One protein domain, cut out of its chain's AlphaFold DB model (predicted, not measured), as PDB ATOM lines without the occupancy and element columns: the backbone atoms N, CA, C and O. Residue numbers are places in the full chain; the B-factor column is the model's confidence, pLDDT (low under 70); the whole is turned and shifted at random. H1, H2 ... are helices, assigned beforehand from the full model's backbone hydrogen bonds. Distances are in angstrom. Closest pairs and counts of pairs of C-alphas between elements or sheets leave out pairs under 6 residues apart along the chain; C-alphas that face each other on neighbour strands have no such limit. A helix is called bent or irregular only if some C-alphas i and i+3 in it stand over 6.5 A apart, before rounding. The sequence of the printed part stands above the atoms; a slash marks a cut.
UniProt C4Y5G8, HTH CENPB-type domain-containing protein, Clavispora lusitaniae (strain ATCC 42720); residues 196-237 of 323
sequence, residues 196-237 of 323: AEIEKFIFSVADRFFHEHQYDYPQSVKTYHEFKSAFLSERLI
ATOM      1  N   ALA A 196     210.543 226.076 124.241       85.06
ATOM      2  CA  ALA A 196     209.866 225.785 125.506       85.06
ATOM      3  C   ALA A 196     210.392 226.602 126.710       85.06
ATOM      4  O   ALA A 196     209.625 226.954 127.602       85.06
ATOM      5  N   GLU A 197     211.685 226.927 126.756       86.88
ATOM      6  CA  GLU A 197     212.288 227.753 127.810       86.88
ATOM      7  C   GLU A 197     211.890 229.221 127.667       86.88
ATOM      8  O   GLU A 197     211.559 229.871 128.659       86.88
ATOM      9  N   ILE A 198     211.855 229.725 126.429       90.00
ATOM     10  CA  ILE A 198     211.368 231.077 126.129       90.00
ATOM     11  C   ILE A 198     209.884 231.185 126.493       90.00
ATOM     12  O   ILE A 198     209.468 232.148 127.133       90.00
ATOM     13  N   GLU A 199     209.088 230.176 126.147       89.44
ATOM     14  CA  GLU A 199     207.669 230.105 126.492       89.44
ATOM     15  C   GLU A 199     207.454 230.117 128.011       89.44
ATOM     16  O   GLU A 199     206.671 230.918 128.532       89.44
ATOM     17  N   LYS A 200     208.228 229.307 128.743       90.00
ATOM     18  CA  LYS A 200     208.220 229.310 130.207       90.00
ATOM     19  C   LYS A 200     208.573 230.690 130.759       90.00
ATOM     20  O   LYS A 200     207.852 231.184 131.617       90.00
ATOM     21  N   PHE A 201     209.623 231.335 130.251       94.38
ATOM     22  CA  PHE A 201     210.022 232.680 130.675       94.38
ATOM     23  C   PHE A 201     208.918 233.723 130.447       94.38
ATOM     24  O   PHE A 201     208.623 234.508 131.354       94.38
ATOM     25  N   ILE A 202     208.276 233.702 129.272       93.44
ATOM     26  CA  ILE A 202     207.169 234.603 128.926       93.44
ATOM     27  C   ILE A 202     206.041 234.474 129.956       93.44
ATOM     28  O   ILE A 202     205.615 235.476 130.531       93.44
ATOM     29  N   PHE A 203     205.589 233.250 130.228       90.31
ATOM     30  CA  PHE A 203     204.424 233.028 131.085       90.31
ATOM     31  C   PHE A 203     204.727 233.098 132.585       90.31
ATOM     32  O   PHE A 203     203.865 233.512 133.359       90.31
ATOM     33  N   SER A 204     205.928 232.713 133.027       87.94
ATOM     34  CA  SER A 204     206.252 232.680 134.458       87.94
ATOM     35  C   SER A 204     206.863 233.977 134.981       87.94
ATOM     36  O   SER A 204     206.670 234.298 136.153       87.94
ATOM     37  N   VAL A 205     207.621 234.701 134.149       93.44
ATOM     38  CA  VAL A 205     208.381 235.889 134.572       93.44
ATOM     39  C   VAL A 205     207.867 237.147 133.883       93.44
ATOM     40  O   VAL A 205     207.447 238.088 134.560       93.44
ATOM     41  N   ALA A 206     207.876 237.174 132.549       93.31
ATOM     42  CA  ALA A 206     207.658 238.412 131.807       93.31
ATOM     43  C   ALA A 206     206.212 238.922 131.917       93.31
ATOM     44  O   ALA A 206     206.004 240.114 132.141       93.31
ATOM     45  N   ASP A 207     205.214 238.036 131.854       92.94
ATOM     46  CA  ASP A 207     203.804 238.418 131.994       92.94
ATOM     47  C   ASP A 207     203.509 239.090 133.334       92.94
ATOM     48  O   ASP A 207     202.840 240.121 133.366       92.94
ATOM     49  N   ARG A 208     204.039 238.543 134.433       92.69
ATOM     50  CA  ARG A 208     203.866 239.134 135.764       92.69
ATOM     51  C   ARG A 208     204.528 240.506 135.836       92.69
ATOM     52  O   ARG A 208     203.880 241.479 136.210       92.69
ATOM     53  N   PHE A 209     205.786 240.588 135.406       96.50
ATOM     54  CA  PHE A 209     206.564 241.822 135.458       96.50
ATOM     55  C   PHE A 209     205.902 242.965 134.674       96.50
ATOM     56  O   PHE A 209     205.706 244.054 135.213       96.50
ATOM     57  N   PHE A 210     205.508 242.718 133.419       95.31
ATOM     58  CA  PHE A 210     204.901 243.748 132.573       95.31
ATOM     59  C   PHE A 210     203.456 244.078 132.957       95.31
ATOM     60  O   PHE A 210     202.985 245.169 132.638       95.31
ATOM     61  N   HIS A 211     202.756 243.184 133.659       91.94
ATOM     62  CA  HIS A 211     201.440 243.488 134.216       91.94
ATOM     63  C   HIS A 211     201.529 244.451 135.408       91.94
ATOM     64  O   HIS A 211     200.761 245.412 135.487       91.94
ATOM     65  N   GLU A 212     202.487 244.217 136.307       93.94
ATOM     66  CA  GLU A 212     202.720 245.057 137.488       93.94
ATOM     67  C   GLU A 212     203.243 246.449 137.100       93.94
ATOM     68  O   GLU A 212     202.760 247.450 137.619       93.94
ATOM     69  N   HIS A 213     204.136 246.530 136.107       93.75
ATOM     70  CA  HIS A 213     204.775 247.785 135.683       93.75
ATOM     71  C   HIS A 213     204.129 248.408 134.435       93.75
ATOM     72  O   HIS A 213     204.778 249.119 133.660       93.75
ATOM     73  N   GLN A 214     202.839 248.137 134.205       89.69
ATOM     74  CA  GLN A 214     202.152 248.576 132.987       89.69
ATOM     75  C   GLN A 214     202.090 250.108 132.836       89.69
ATOM     76  O   GLN A 214     202.031 250.621 131.718       89.69
ATOM     77  N   TYR A 215     202.120 250.831 133.961       90.44
ATOM     78  CA  TYR A 215     202.074 252.295 134.007       90.44
ATOM     79  C   TYR A 215     203.460 252.940 133.981       90.44
ATOM     80  O   TYR A 215     203.600 254.036 133.444       90.44
ATOM     81  N   ASP A 216     204.474 252.244 134.496       92.50
ATOM     82  CA  ASP A 216     205.846 252.750 134.548       92.50
ATOM     83  C   ASP A 216     206.531 252.644 133.177       92.50
ATOM     84  O   ASP A 216     207.308 253.520 132.793       92.50
ATOM     85  N   TYR A 217     206.197 251.606 132.396       92.44
ATOM     86  CA  TYR A 217     206.829 251.332 131.100       92.44
ATOM     87  C   TYR A 217     205.827 251.045 129.967       92.44
ATOM     88  O   TYR A 217     205.907 249.996 129.319       92.44
ATOM     89  N   PRO A 218     204.912 251.975 129.634       79.75
ATOM     90  CA  PRO A 218     203.840 251.723 128.665       79.75
ATOM     91  C   PRO A 218     204.358 251.335 127.269       79.75
ATOM     92  O   PRO A 218     203.769 250.493 126.587       79.75
ATOM     93  N   GLN A 219     205.492 251.903 126.845       87.75
ATOM     94  CA  GLN A 219     206.095 251.591 125.548       87.75
ATOM     95  C   GLN A 219     206.779 250.213 125.533       87.75
ATOM     96  O   GLN A 219     206.680 249.479 124.545       87.75
ATOM     97  N   SER A 220     207.431 249.830 126.634       92.75
ATOM     98  CA  SER A 220     208.063 248.513 126.773       92.75
ATOM     99  C   SER A 220     207.016 247.406 126.856       92.75
ATOM    100  O   SER A 220     207.172 246.379 126.208       92.75
ATOM    101  N   VAL A 221     205.903 247.647 127.554       92.00
ATOM    102  CA  VAL A 221     204.757 246.724 127.643       92.00
ATOM    103  C   VAL A 221     204.151 246.474 126.266       92.00
ATOM    104  O   VAL A 221     203.879 245.334 125.892       92.00
ATOM    105  N   LYS A 222     203.988 247.531 125.463       89.38
ATOM    106  CA  LYS A 222     203.515 247.401 124.082       89.38
ATOM    107  C   LYS A 222     204.462 246.536 123.245       89.38
ATOM    108  O   LYS A 222     204.007 245.607 122.582       89.38
ATOM    109  N   THR A 223     205.762 246.815 123.314       92.06
ATOM    110  CA  THR A 223     206.794 246.060 122.581       92.06
ATOM    111  C   THR A 223     206.829 244.596 123.029       92.06
ATOM    112  O   THR A 223     206.904 243.693 122.201       92.06
ATOM    113  N   TYR A 224     206.681 244.343 124.331       96.00
ATOM    114  CA  TYR A 224     206.571 243.003 124.898       96.00
ATOM    115  C   TYR A 224     205.350 242.245 124.365       96.00
ATOM    116  O   TYR A 224     205.468 241.089 123.966       96.00
ATOM    117  N   HIS A 225     204.181 242.887 124.294       92.38
ATOM    118  CA  HIS A 225     202.986 242.256 123.729       92.38
ATOM    119  C   HIS A 225     203.126 241.942 122.236       92.38
ATOM    120  O   HIS A 225     202.666 240.886 121.792       92.38
ATOM    121  N   GLU A 226     203.761 242.828 121.466       91.31
ATOM    122  CA  GLU A 226     204.076 242.588 120.055       91.31
ATOM    123  C   GLU A 226     205.031 241.394 119.907       91.31
ATOM    124  O   GLU A 226     204.725 240.465 119.157       91.31
ATOM    125  N   PHE A 227     206.110 241.357 120.695       96.44
ATOM    126  CA  PHE A 227     207.050 240.234 120.747       96.44
ATOM    127  C   PHE A 227     206.356 238.918 121.115       96.44
ATOM    128  O   PHE A 227     206.470 237.936 120.385       96.44
ATOM    129  N   LYS A 228     205.578 238.899 122.202       92.00
ATOM    130  CA  LYS A 228     204.841 237.714 122.663       92.00
ATOM    131  C   LYS A 228     203.899 237.184 121.582       92.00
ATOM    132  O   LYS A 228     203.816 235.979 121.365       92.00
ATOM    133  N   SER A 229     203.205 238.083 120.890       87.38
ATOM    134  CA  SER A 229     202.285 237.711 119.811       87.38
ATOM    135  C   SER A 229     203.028 237.109 118.616       87.38
ATOM    136  O   SER A 229     202.597 236.085 118.087       87.38
ATOM    137  N   ALA A 230     204.150 237.714 118.217       89.62
ATOM    138  CA  ALA A 230     204.990 237.210 117.135       89.62
ATOM    139  C   ALA A 230     205.562 235.824 117.477       89.62
ATOM    140  O   ALA A 230     205.380 234.886 116.702       89.62
ATOM    141  N   PHE A 231     206.123 235.669 118.679       93.12
ATOM    142  CA  PHE A 231     206.690 234.411 119.164       93.12
ATOM    143  C   PHE A 231     205.667 233.267 119.154       93.12
ATOM    144  O   PHE A 231     205.939 232.192 118.624       93.12
ATOM    145  N   LEU A 232     204.456 233.494 119.675       87.44
ATOM    146  CA  LEU A 232     203.405 232.469 119.681       87.44
ATOM    147  C   LEU A 232     202.941 232.102 118.265       87.44
ATOM    148  O   LEU A 232     202.630 230.939 117.998       87.44
ATOM    149  N   SER A 233     202.903 233.073 117.348       85.94
ATOM    150  CA  SER A 233     202.532 232.811 115.956       85.94
ATOM    151  C   SER A 233     203.579 231.972 115.220       85.94
ATOM    152  O   SER A 233     203.215 231.025 114.525       85.94
ATOM    153  N   GLU A 234     204.865 232.259 115.431       86.25
ATOM    154  CA  GLU A 234     205.980 231.491 114.875       86.25
ATOM    155  C   GLU A 234     206.007 230.073 115.457       86.25
ATOM    156  O   GLU A 234     206.055 229.088 114.719       86.25
ATOM    157  N   ARG A 235     205.809 229.950 116.775       83.56
ATOM    158  CA  ARG A 235     205.718 228.658 117.463       83.56
ATOM    159  C   ARG A 235     204.609 227.770 116.899       83.56
ATOM    160  O   ARG A 235     204.797 226.561 116.751       83.56
ATOM    161  N   LEU A 236     203.462 228.359 116.570       78.00
ATOM    162  CA  LEU A 236     202.334 227.643 115.977       78.00
ATOM    163  C   LEU A 236     202.651 227.140 114.558       78.00
ATOM    164  O   LEU A 236     202.235 226.039 114.190       78.00
ATOM    165  N   ILE A 237     203.403 227.916 113.773       80.81
ATOM    166  CA  ILE A 237     203.848 227.534 112.423       80.81
ATOM    167  C   ILE A 237     204.852 226.378 112.490       80.81
ATOM    168  O   ILE A 237     204.725 225.418 111.724       80.81
TER     169      ILE A 237
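AT A GLANCE: This is residues 196 to 237 of the 323 residues of the protein "HTH CENPB-type domain-containing protein" of Clavispora lusitaniae (strain ATCC 42720) (UniProt C4Y5G8). The printed part is a flat helical hairpin: H1 runs one way, the chain folds back through residues 213 to 217, and the longer H2 runs back beside it. The two helices are only loosely joined, coming closest near the turn, and H1 has a kink partway along. The printed part has 42 residues with two named helices, H1 then H2, and no named strand; its class is all helix. It is only just compact, close to loose, with a radius of gyration of the C-alphas of 10.7 A, and its C-alphas span 33 by 18 by 9 A.

HOW THE PARTS SIT: Start with H1, residues 196 to 212, and go on over the tight link to H2, residues 218 to 237. The two form a hairpin and only just touch, with 3 pairs of C-alphas within 8 A. Look at Phe 210 and Val 221, whose C-alphas are the closest of the two helices, 5.8 A apart. H2 touches H1 with residues 221 to 228 alone. Their lines stand at a shallow tilt of 25 degrees, opposite ways, and their centres are 11.4 A apart. In H2 every O i to N i+4 pair is within hydrogen-bond range; in H1, 11 of 13 are.

IN THESE COORDINATES: Find C-alpha 196 at (209.866, 225.785, 125.506); from there H1 runs 23.8 A to C-alpha 212 at (202.720, 245.057, 137.488). Near residue 205 it has a kink of 29 degrees. H1 is irregular, but only just: C-alphas 204 and 207 are 6.7 A apart. H2 covers 29.1 A from C-alpha 218 to C-alpha 237 at (203.848, 227.534, 112.423).

THE WHOLE: The C-alphas of Asp 216 and Ile 237 are the two farthest apart, 33.6 A, while those of Ala 196 and Ile 237, the first and last printed, are 14.5 A apart. The printed part has no cut. Its mean pLDDT is 90.2, and no printed residue is under 70.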